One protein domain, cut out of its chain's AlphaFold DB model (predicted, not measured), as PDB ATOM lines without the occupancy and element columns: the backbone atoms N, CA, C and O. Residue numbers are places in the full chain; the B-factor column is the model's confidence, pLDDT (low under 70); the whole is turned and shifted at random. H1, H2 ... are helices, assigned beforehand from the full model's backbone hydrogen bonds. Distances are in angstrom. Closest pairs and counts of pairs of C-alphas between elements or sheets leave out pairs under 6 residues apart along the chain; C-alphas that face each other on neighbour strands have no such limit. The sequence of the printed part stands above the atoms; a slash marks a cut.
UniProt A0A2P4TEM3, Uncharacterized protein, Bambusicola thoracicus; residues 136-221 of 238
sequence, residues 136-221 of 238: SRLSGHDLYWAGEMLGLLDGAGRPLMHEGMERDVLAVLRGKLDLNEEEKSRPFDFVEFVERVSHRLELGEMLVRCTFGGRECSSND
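What this domain is: This is residues 136 to 221 of the 238 residues of an uncharacterized protein of Bambusicola thoracicus (UniProt A0A2P4TEM3). With little regular structure, short helices gather loosely round H1, and from them residues 198 to 221, with no named element, run out as a long arm that folds back at its tip. The 86 printed residues include four named helices, H1 to H4 in order, and no named strand; the class is all helix, with 30 residues in helices. The whole is loose, radius of gyration of the C-alphas 17.3 A, and flat, spanning 53 by 33 by 18 A.

How they stand to each other: H1, residues 140 to 146, is close to but not clearly touching H2, residues 167 to 176; C-alphas 140 and 176 are closest, 4.5 A. H1 only just touches H3, residues 181 to 185, with 3 pairs of C-alphas within 8 A, closest 141 and 183, 6.2 A. H4, residues 190 to 197, is apart from H2. In the four helices every O i to N i+4 pair is within hydrogen-bond range.

Where its parts are: H1 begins at C-alpha 140 (3.814, 35.783, 38.381). H2 measures 14.3 A. H4, 10.4 A, ends at C-alpha 197 (14.779, 34.117, 44.092).

The domain as a whole: The printed part has no cut. H1 to H2 is a long link. Residue 204 is under pLDDT 70.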
ATOM      1  N   SER A 136      14.442  39.576  38.347       90.69
ATOM      2  CA  SER A 136      14.538  38.720  37.159       90.69
ATOM      3  C   SER A 136      14.106  37.269  37.408       90.69
ATOM      4  O   SER A 136      13.645  36.616  36.476       90.69
ATOM      5  N   ARG A 137      14.213  36.772  38.647       93.38
ATOM      6  CA  ARG A 137      13.856  35.402  39.054       93.38
ATOM      7  C   ARG A 137      12.431  35.265  39.594       93.38
ATOM      8  O   ARG A 137      11.981  34.134  39.756       93.38
ATOM      9  N   LEU A 138      11.732  36.376  39.841       93.50
ATOM     10  CA  LEU A 138      10.332  36.363  40.274       93.50
ATOM     11  C   LEU A 138       9.419  35.896  39.136       93.50
ATOM     12  O   LEU A 138       9.500  36.415  38.024       93.50
ATOM     13  N   SER A 139       8.526  34.959  39.413       93.00
ATOM     14  CA  SER A 139       7.427  34.579  38.525       93.00
ATOM     15  C   SER A 139       6.148  35.337  38.885       93.00
ATOM     16  O   SER A 139       6.070  35.993  39.924       93.00
ATOM     17  N   GLY A 140       5.128  35.254  38.032       92.81
ATOM     18  CA  GLY A 140       3.814  35.783  38.381       92.81
ATOM     19  C   GLY A 140       3.201  35.066  39.584       92.81
ATOM     20  O   GLY A 140       2.700  35.720  40.492       92.81
ATOM     21  N   HIS A 141       3.331  33.736  39.646       93.50
ATOM     22  CA  HIS A 141       2.890  32.933  40.789       93.50
ATOM     23  C   HIS A 141       3.514  33.420  42.109       93.50
ATOM     24  O   HIS A 141       2.811  33.572  43.105       93.50
ATOM     25  N   ASP A 142       4.807  33.761  42.093       94.12
ATOM     26  CA  ASP A 142       5.489  34.327  43.263       94.12
ATOM     27  C   ASP A 142       4.914  35.695  43.658       94.12
ATOM     28  O   ASP A 142       4.759  35.990  44.838       94.12
ATOM     29  N   LEU A 143       4.579  36.544  42.681       93.19
ATOM     30  CA  LEU A 143       3.961  37.847  42.940       93.19
ATOM     31  C   LEU A 143       2.536  37.709  43.482       93.19
ATOM     32  O   LEU A 143       2.133  38.514  44.314       93.19
ATOM     33  N   TYR A 144       1.792  36.690  43.054       91.94
ATOM     34  CA  TYR A 144       0.454  36.414  43.569       91.94
ATOM     35  C   TYR A 144       0.477  36.065  45.066       91.94
ATOM     36  O   TYR A 144      -0.342  36.583  45.818       91.94
ATOM     37  N   TRP A 145       1.435  35.243  45.510       92.38
ATOM     38  CA  TRP A 145       1.523  34.802  46.909       92.38
ATOM     39  C   TRP A 145       2.363  35.714  47.812       92.38
ATOM     40  O   TRP A 145       2.007  35.934  48.967       92.38
ATOM     41  N   ALA A 146       3.477  36.251  47.308       93.75
ATOM     42  CA  ALA A 146       4.457  37.010  48.087       93.75
ATOM     43  C   ALA A 146       4.612  38.473  47.634       93.75
ATOM     44  O   ALA A 146       5.419  39.206  48.202       93.75
ATOM     45  N   GLY A 147       3.859  38.944  46.633       92.62
ATOM     46  CA  GLY A 147       4.015  40.298  46.084       92.62
ATOM     47  C   GLY A 147       3.749  41.418  47.091       92.62
ATOM     48  O   GLY A 147       4.458  42.426  47.072       92.62
ATOM     49  N   GLU A 148       2.789  41.229  47.998       91.81
ATOM     50  CA  GLU A 148       2.548  42.155  49.114       91.81
ATOM     51  C   GLU A 148       3.700  42.114  50.130       91.81
ATOM     52  O   GLU A 148       4.221  43.160  50.514       91.81
ATOM     53  N   MET A 149       4.180  40.915  50.492       90.44
ATOM     54  CA  MET A 149       5.327  40.730  51.398       90.44
ATOM     55  C   MET A 149       6.602  41.401  50.863       90.44
ATOM     56  O   MET A 149       7.366  41.987  51.625       90.44
ATOM     57  N   LEU A 150       6.821  41.343  49.547       91.19
ATOM     58  CA  LEU A 150       7.950  41.980  48.867       91.19
ATOM     59  C   LEU A 150       7.786  43.500  48.700       91.19
ATOM     60  O   LEU A 150       8.692  44.149  48.178       91.19
ATOM     61  N   GLY A 151       6.639  44.072  49.081       90.19
ATOM     62  CA  GLY A 151       6.340  45.492  48.882       90.19
ATOM     63  C   GLY A 151       6.191  45.887  47.409       90.19
ATOM     64  O   GLY A 151       6.376  47.053  47.062       90.19
ATOM     65  N   LEU A 152       5.883  44.927  46.530       90.62
ATOM     66  CA  LEU A 152       5.649  45.167  45.104       90.62
ATOM     67  C   LEU A 152       4.164  45.375  44.793       90.62
ATOM     68  O   LEU A 152       3.845  46.091  43.840       90.62
ATOM     69  N   LEU A 153       3.270  44.765  45.577       91.69
ATOM     70  CA  LEU A 153       1.819  44.858  45.423       91.69
ATOM     71  C   LEU A 153       1.152  45.417  46.684       91.69
ATOM     72  O   LEU A 153       1.685  45.299  47.782       91.69
ATOM     73  N   ASP A 154      -0.028  46.012  46.517       90.69
ATOM     74  CA  ASP A 154      -0.935  46.310  47.626       90.69
ATOM     75  C   ASP A 154      -1.766  45.073  48.021       90.69
ATOM     76  O   ASP A 154      -1.767  44.059  47.321       90.69
ATOM     77  N   GLY A 155      -2.537  45.167  49.110       87.44
ATOM     78  CA  GLY A 155      -3.427  44.083  49.558       87.44
ATOM     79  C   GLY A 155      -4.582  43.750  48.596       87.44
ATOM     80  O   GLY A 155      -5.355  42.831  48.853       87.44
ATOM     81  N   ALA A 156      -4.727  44.485  47.487       87.81
ATOM     82  CA  ALA A 156      -5.641  44.162  46.393       87.81
ATOM     83  C   ALA A 156      -4.916  43.527  45.187       87.81
ATOM     84  O   ALA A 156      -5.534  43.329  44.140       87.81
ATOM     85  N   GLY A 157      -3.618  43.226  45.307       86.31
ATOM     86  CA  GLY A 157      -2.798  42.621  44.256       86.31
ATOM     87  C   GLY A 157      -2.387  43.590  43.143       86.31
ATOM     88  O   GLY A 157      -2.028  43.158  42.049       86.31
ATOM     89  N   ARG A 158      -2.460  44.906  43.372       89.25
ATOM     90  CA  ARG A 158      -2.126  45.928  42.369       89.25
ATOM     91  C   ARG A 158      -0.687  46.417  42.552       89.25
ATOM     92  O   ARG A 158      -0.271  46.607  43.691       89.25
ATOM     93  N   PRO A 159       0.058  46.701  41.465       89.56
ATOM     94  CA  PRO A 159       1.411  47.244  41.551       89.56
ATOM     95  C   PRO A 159       1.496  48.527  42.377       89.56
ATOM     96  O   PRO A 159       0.820  49.513  42.067       89.56
ATOM     97  N   LEU A 160       2.385  48.540  43.367       87.00
ATOM     98  CA  LEU A 160       2.757  49.754  44.080       87.00
ATOM     99  C   LEU A 160       3.643  50.623  43.180       87.00
ATOM    100  O   LEU A 160       4.626  50.171  42.594       87.00
ATOM    101  N   MET A 161       3.279  51.898  43.059       80.31
ATOM    102  CA  MET A 161       4.076  52.907  42.362       80.31
ATOM    103  C   MET A 161       5.075  53.506  43.335       80.31
ATOM    104  O   MET A 161       4.700  54.287  44.206       80.31
ATOM    105  N   HIS A 162       6.343  53.140  43.173       79.12
ATOM    106  CA  HIS A 162       7.433  53.791  43.884       79.12
ATOM    107  C   HIS A 162       7.970  54.966  43.065       79.12
ATOM    108  O   HIS A 162       8.121  54.860  41.841       79.12
ATOM    109  N   GLU A 163       8.269  56.083  43.729       71.06
ATOM    110  CA  GLU A 163       8.943  57.205  43.078       71.06
ATOM    111  C   GLU A 163      10.302  56.735  42.537       71.06
ATOM    112  O   GLU A 163      11.136  56.221  43.278       71.06
ATOM    113  N   GLY A 164      10.499  56.853  41.219       71.12
ATOM    114  CA  GLY A 164      11.707  56.379  40.532       71.12
ATOM    115  C   GLY A 164      11.597  55.007  39.859       71.12
ATOM    116  O   GLY A 164      12.570  54.567  39.252       71.12
ATOM    117  N   MET A 165      10.438  54.335  39.899       80.19
ATOM    118  CA  MET A 165      10.238  53.114  39.110       80.19
ATOM    119  C   MET A 165      10.221  53.435  37.607       80.19
ATOM    120  O   MET A 165       9.390  54.207  37.122       80.19
ATOM    121  N   GLU A 166      11.127  52.807  36.861       85.00
ATOM    122  CA  GLU A 166      11.175  52.909  35.406       85.00
ATOM    123  C   GLU A 166       9.912  52.303  34.773       85.00
ATOM    124  O   GLU A 166       9.390  51.277  35.225       85.00
ATOM    125  N   ARG A 167       9.396  52.934  33.708       84.12
ATOM    126  CA  ARG A 167       8.147  52.491  33.064       84.12
ATOM    127  C   ARG A 167       8.250  51.082  32.484       84.12
ATOM    128  O   ARG A 167       7.255  50.358  32.507       84.12
ATOM    129  N   ASP A 168       9.436  50.688  32.044       86.69
ATOM    130  CA  ASP A 168       9.691  49.360  31.491       86.69
ATOM    131  C   ASP A 168       9.623  48.283  32.581       86.69
ATOM    132  O   ASP A 168       8.996  47.242  32.385       86.69
ATOM    133  N   VAL A 169      10.147  48.564  33.780       86.44
ATOM    134  CA  VAL A 169      10.028  47.668  34.944       86.44
ATOM    135  C   VAL A 169       8.566  47.486  35.338       86.44
ATOM    136  O   VAL A 169       8.131  46.366  35.608       86.44
ATOM    137  N   LEU A 170       7.780  48.564  35.310       88.00
ATOM    138  CA  LEU A 170       6.348  48.481  35.570       88.00
ATOM    139  C   LEU A 170       5.604  47.671  34.498       88.00
ATOM    140  O   LEU A 170       4.687  46.917  34.827       88.00
ATOM    141  N   ALA A 171       5.974  47.814  33.224       88.19
ATOM    142  CA  ALA A 171       5.393  47.024  32.144       88.19
ATOM    143  C   ALA A 171       5.693  45.528  32.328       88.19
ATOM    144  O   ALA A 171       4.784  44.706  32.223       88.19
ATOM    145  N   VAL A 172       6.933  45.183  32.697       89.38
ATOM    146  CA  VAL A 172       7.329  43.806  33.032       89.38
ATOM    147  C   VAL A 172       6.553  43.288  34.243       89.38
ATOM    148  O   VAL A 172       6.044  42.171  34.206       89.38
ATOM    149  N   LEU A 173       6.421  44.095  35.301       90.19
ATOM    150  CA  LEU A 173       5.670  43.721  36.498       90.19
ATOM    151  C   LEU A 173       4.200  43.441  36.166       90.19
ATOM    152  O   LEU A 173       3.672  42.411  36.571       90.19
ATOM    153  N   ARG A 174       3.554  44.310  35.379       89.06
ATOM    154  CA  ARG A 174       2.172  44.100  34.917       89.06
ATOM    155  C   ARG A 174       2.033  42.852  34.055       89.06
ATOM    156  O   ARG A 174       1.079  42.113  34.245       89.06
ATOM    157  N   GLY A 175       2.987  42.602  33.159       89.94
ATOM    158  CA  GLY A 175       3.000  41.389  32.341       89.94
ATOM    159  C   GLY A 175       3.093  40.113  33.179       89.94
ATOM    160  O   GLY A 175       2.441  39.128  32.859       89.94
ATOM    161  N   LYS A 176       3.840  40.134  34.290       90.56
ATOM    162  CA  LYS A 176       3.915  38.995  35.219       90.56
ATOM    163  C   LYS A 176       2.635  38.779  36.039       90.56
ATOM    164  O   LYS A 176       2.473  37.698  36.584       90.56
ATOM    165  N   LEU A 177       1.749  39.769  36.155       90.62
ATOM    166  CA  LEU A 177       0.499  39.646  36.919       90.62
ATOM    167  C   LEU A 177      -0.660  39.046  36.107       90.62
ATOM    168  O   LEU A 177      -1.700  38.734  36.687       90.62
ATOM    169  N   ASP A 178      -0.492  38.874  34.795       88.44
ATOM    170  CA  ASP A 178      -1.481  38.230  33.927       88.44
ATOM    171  C   ASP A 178      -1.367  36.699  34.038       88.44
ATOM    172  O   ASP A 178      -0.701  36.040  33.242       88.44
ATOM    173  N   LEU A 179      -1.937  36.158  35.118       88.69
ATOM    174  CA  LEU A 179      -1.856  34.744  35.493       88.69
ATOM    175  C   LEU A 179      -3.136  33.981  35.174       88.69
ATOM    176  O   LEU A 179      -4.242  34.442  35.482       88.69
ATOM    177  N   ASN A 180      -2.975  32.742  34.713       89.31
ATOM    178  CA  ASN A 180      -4.092  31.819  34.545       89.31
ATOM    179  C   ASN A 180      -4.557  31.254  35.903       89.31
ATOM    180  O   ASN A 180      -3.780  31.134  36.851       89.31
ATOM    181  N   GLU A 181      -5.822  30.834  36.001       88.56
ATOM    182  CA  GLU A 181      -6.384  30.264  37.245       88.56
ATOM    183  C   GLU A 181      -5.652  28.995  37.716       88.56
ATOM    184  O   GLU A 181      -5.484  28.763  38.914       88.56
ATOM    185  N   GLU A 182      -5.137  28.193  36.779       88.81
ATOM    186  CA  GLU A 182      -4.298  27.038  37.109       88.81
ATOM    187  C   GLU A 182      -3.025  27.461  37.859       88.81
ATOM    188  O   GLU A 182      -2.666  26.849  38.858       88.81
ATOM    189  N   GLU A 183      -2.366  28.541  37.438       86.44
ATOM    190  CA  GLU A 183      -1.144  29.023  38.087       86.44
ATOM    191  C   GLU A 183      -1.424  29.575  39.484       86.44
ATOM    192  O   GLU A 183      -0.621  29.364  40.387       86.44
ATOM    193  N   LYS A 184      -2.576  30.217  39.698       87.69
ATOM    194  CA  LYS A 184      -2.987  30.712  41.023       87.69
ATOM    195  C   LYS A 184      -3.276  29.581  42.010       87.69
ATOM    196  O   LYS A 184      -3.032  29.733  43.201       87.69
ATOM    197  N   SER A 185      -3.794  28.455  41.517       88.38
ATOM    198  CA  SER A 185      -4.181  27.302  42.346       88.38
ATOM    199  C   SER A 185      -3.026  26.366  42.718       88.38
ATOM    200  O   SER A 185      -3.205  25.486  43.563       88.38
ATOM    201  N   ARG A 186      -1.839  26.541  42.124       91.31
ATOM    202  CA  ARG A 186      -0.654  25.752  42.486       91.31
ATOM    203  C   ARG A 186      -0.238  26.023  43.942       91.31
ATOM    204  O   ARG A 186      -0.386  27.149  44.416       91.31
ATOM    205  N   PRO A 187       0.266  25.009  44.666       92.50
ATOM    206  CA  PRO A 187       0.762  25.206  46.021       92.50
ATOM    207  C   PRO A 187       2.018  26.082  46.008       92.50
ATOM    208  O   PRO A 187       2.861  25.943  45.123       92.50
ATOM    209  N   PHE A 188       2.141  26.948  47.012       93.25
ATOM    210  CA  PHE A 188       3.289  27.831  47.189       93.25
ATOM    211  C   PHE A 188       4.200  27.305  48.302       93.25
ATOM    212  O   PHE A 188       3.766  27.164  49.447       93.25
ATOM    213  N   ASP A 189       5.457  27.024  47.963       92.88
ATOM    214  CA  ASP A 189       6.500  26.645  48.915       92.88
ATOM    215  C   ASP A 189       7.438  27.836  49.141       92.88
ATOM    216  O   ASP A 189       8.150  28.279  48.238       92.88
ATOM    217  N   PHE A 190       7.428  28.368  50.363       91.75
ATOM    218  CA  PHE A 190       8.237  29.529  50.715       91.75
ATOM    219  C   PHE A 190       9.742  29.224  50.727       91.75
ATOM    220  O   PHE A 190      10.535  30.108  50.408       91.75
ATOM    221  N   VAL A 191      10.144  27.997  51.072       90.88
ATOM    222  CA  VAL A 191      11.562  27.614  51.101       90.88
ATOM    223  C   VAL A 191      12.102  27.579  49.676       90.88
ATOM    224  O   VAL A 191      13.093  28.246  49.383       90.88
ATOM    225  N   GLU A 192      11.387  26.906  48.770       92.94
ATOM    226  CA  GLU A 192      11.711  26.889  47.337       92.94
ATOM    227  C   GLU A 192      11.787  28.307  46.766       92.94
ATOM    228  O   GLU A 192      12.753  28.659  46.082       92.94
ATOM    229  N   PHE A 193      10.793  29.139  47.094       93.31
ATOM    230  CA  PHE A 193      10.738  30.524  46.656       93.31
ATOM    231  C   PHE A 193      11.998  31.280  47.082       93.31
ATOM    232  O   PHE A 193      12.687  31.840  46.225       93.31
ATOM    233  N   VAL A 194      12.346  31.261  48.374       90.88
ATOM    234  CA  VAL A 194      13.526  31.962  48.898       90.88
ATOM    235  C   VAL A 194      14.807  31.428  48.257       90.88
ATOM    236  O   VAL A 194      15.608  32.232  47.776       90.88
ATOM    237  N   GLU A 195      15.005  30.114  48.173       90.75
ATOM    238  CA  GLU A 195      16.209  29.511  47.580       90.75
ATOM    239  C   GLU A 195      16.394  29.875  46.098       90.75
ATOM    240  O   GLU A 195      17.517  30.084  45.614       90.75
ATOM    241  N   ARG A 196      15.289  29.979  45.355       92.81
ATOM    242  CA  ARG A 196      15.308  30.316  43.932       92.81
ATOM    243  C   ARG A 196      15.528  31.805  43.688       92.81
ATOM    244  O   ARG A 196      16.333  32.168  42.818       92.81
ATOM    245  N   VAL A 197      14.810  32.676  44.400       93.25
ATOM    246  CA  VAL A 197      14.779  34.117  44.092       93.25
ATOM    247  C   VAL A 197      15.873  34.907  44.802       93.25
ATOM    248  O   VAL A 197      16.311  35.928  44.262       93.25
ATOM    249  N   SER A 198      16.359  34.433  45.952       90.75
ATOM    250  CA  SER A 198      17.428  35.093  46.712       90.75
ATOM    251  C   SER A 198      18.721  35.183  45.915       90.75
ATOM    252  O   SER A 198      18.930  34.481  44.918       90.75
ATOM    253  N   HIS A 199      19.608  36.080  46.336       90.75
ATOM    254  CA  HIS A 199      20.913  36.225  45.705       90.75
ATOM    255  C   HIS A 199      21.837  35.061  46.057       90.75
ATOM    256  O   HIS A 199      21.828  34.563  47.178       90.75
ATOM    257  N   ARG A 200      22.656  34.647  45.087       87.62
ATOM    258  CA  ARG A 200      23.667  33.601  45.269       87.62
ATOM    259  C   ARG A 200      25.048  34.227  45.364       87.62
ATOM    260  O   ARG A 200      25.356  35.166  44.633       87.62
ATOM    261  N   LEU A 201      25.889  33.659  46.222       87.25
ATOM    262  CA  LEU A 201      27.263  34.106  46.446       87.25
ATOM    263  C   LEU A 201      28.253  33.465  45.452       87.25
ATOM    264  O   LEU A 201      29.379  33.136  45.808       87.25
ATOM    265  N   GLU A 202      27.824  33.231  44.212       83.56
ATOM    266  CA  GLU A 202      28.686  32.684  43.158       83.56
ATOM    267  C   GLU A 202      29.745  33.721  42.728       83.56
ATOM    268  O   GLU A 202      29.529  34.937  42.830       83.56
ATOM    269  N   LEU A 203      30.910  33.243  42.265       71.69
ATOM    270  CA  LEU A 203      32.005  34.114  41.827       71.69
ATOM    271  C   LEU A 203      31.590  34.917  40.583       71.69
ATOM    272  O   LEU A 203      31.156  34.339  39.591       71.69
ATOM    273  N   GLY A 204      31.766  36.238  40.620       68.94
ATOM    274  CA  GLY A 204      31.390  37.142  39.523       68.94
ATOM    275  C   GLY A 204      29.953  37.675  39.579       68.94
ATOM    276  O   GLY A 204      29.629  38.580  38.817       68.94
ATOM    277  N   GLU A 205      29.127  37.177  40.501       82.38
ATOM    278  CA  GLU A 205      27.836  37.775  40.860       82.38
ATOM    279  C   GLU A 205      28.035  38.682  42.089       82.38
ATOM    280  O   GLU A 205      28.628  39.756  41.993       82.38
ATOM    281  N   MET A 206      27.607  38.246  43.278       88.62
ATOM    282  CA  MET A 206      27.851  38.990  44.518       88.62
ATOM    283  C   MET A 206      29.313  38.926  44.976       88.62
ATOM    284  O   MET A 206      29.807  39.878  45.582       88.62
ATOM    285  N   LEU A 207      30.006  37.809  44.724       91.19
ATOM    286  CA  LEU A 207      31.376  37.594  45.183       91.19
ATOM    287  C   LEU A 207      32.364  37.902  44.056       91.19
ATOM    288  O   LEU A 207      32.724  37.035  43.266       91.19
ATOM    289  N   VAL A 208      32.812  39.154  43.968       91.69
ATOM    290  CA  VAL A 208      33.757  39.578  42.918       91.69
ATOM    291  C   VAL A 208      35.180  39.091  43.207       91.69
ATOM    292  O   VAL A 208      35.888  38.657  42.303       91.69
ATOM    293  N   ARG A 209      35.613  39.159  44.473       91.31
ATOM    294  CA  ARG A 209      36.926  38.691  44.932       91.31
ATOM    295  C   ARG A 209      36.863  38.302  46.405       91.31
ATOM    296  O   ARG A 209      36.199  38.982  47.183       91.31
ATOM    297  N   CYS A 210      37.586  37.252  46.786       92.69
ATOM    298  CA  CYS A 210      37.645  36.768  48.159       92.69
ATOM    299  C   CYS A 210      39.085  36.407  48.518       92.69
ATOM    300  O   CYS A 210      39.684  35.553  47.874       92.69
ATOM    301  N   THR A 211      39.635  37.027  49.563       95.12
ATOM    302  CA  THR A 211      40.969  36.688  50.074       95.12
ATOM    303  C   THR A 211      40.979  36.665  51.594       95.12
ATOM    304  O   THR A 211      40.614  37.660  52.222       95.12
ATOM    305  N   PHE A 212      41.469  35.581  52.190       94.44
ATOM    306  CA  PHE A 212      41.614  35.437  53.635       94.44
ATOM    307  C   PHE A 212      43.013  34.924  53.988       94.44
ATOM    308  O   PHE A 212      43.479  33.924  53.445       94.44
ATOM    309  N   GLY A 213      43.733  35.639  54.863       91.94
ATOM    310  CA  GLY A 213      45.102  35.267  55.251       91.94
ATOM    311  C   GLY A 213      46.084  35.153  54.075       91.94
ATOM    312  O   GLY A 213      47.000  34.335  54.117       91.94
ATOM    313  N   GLY A 214      45.867  35.918  52.998       93.38
ATOM    314  CA  GLY A 214      46.677  35.865  51.775       93.38
ATOM    315  C   GLY A 214      46.362  34.696  50.831       93.38
ATOM    316  O   GLY A 214      47.064  34.527  49.837       93.38
ATOM    317  N   ARG A 215      45.325  33.897  51.111       95.38
ATOM    318  CA  ARG A 215      44.823  32.841  50.221       95.38
ATOM    319  C   ARG A 215      43.526  33.295  49.561       95.38
ATOM    320  O   ARG A 215      42.696  33.917  50.220       95.38
ATOM    321  N   GLU A 216      43.367  33.002  48.275       94.94
ATOM    322  CA  GLU A 216      42.103  33.231  47.567       94.94
ATOM    323  C   GLU A 216      41.051  32.230  48.078       94.94
ATOM    324  O   GLU A 216      41.372  31.069  48.345       94.94
ATOM    325  N   CYS A 217      39.813  32.693  48.237       92.19
ATOM    326  CA  CYS A 217      38.655  31.888  48.626       92.19
ATOM    327  C   CYS A 217      37.582  31.901  47.531       92.19
ATOM    328  O   CYS A 217      37.621  32.693  46.589       92.19
ATOM    329  N   SER A 218      36.633  30.982  47.643       91.25
ATOM    330  CA  SER A 218      35.584  30.722  46.662       91.25
ATOM    331  C   SER A 218      34.206  30.698  47.317       91.25
ATOM    332  O   SER A 218      34.085  30.683  48.538       91.25
ATOM    333  N   SER A 219      33.151  30.630  46.504       91.25
ATOM    334  CA  SER A 219      31.776  30.466  46.991       91.25
ATOM    335  C   SER A 219      31.582  29.209  47.850       91.25
ATOM    336  O   SER A 219      30.707  29.196  48.705       91.25
ATOM    337  N   ASN A 220      32.407  28.173  47.656       90.62
ATOM    338  CA  ASN A 220      32.331  26.918  48.410       90.62
ATOM    339  C   ASN A 220      32.846  27.049  49.851       90.62
ATOM    340  O   ASN A 220      32.562  26.189  50.680       90.62
ATOM    341  N   ASP A 221      33.599  28.112  50.146       91.88
ATOM    342  CA  ASP A 221      34.065  28.421  51.501       91.88
ATOM    343  C   ASP A 221      32.974  29.117  52.337       91.88
ATOM    344  O   ASP A 221      33.167  29.383  53.524       91.88
TER     345      ASP A 221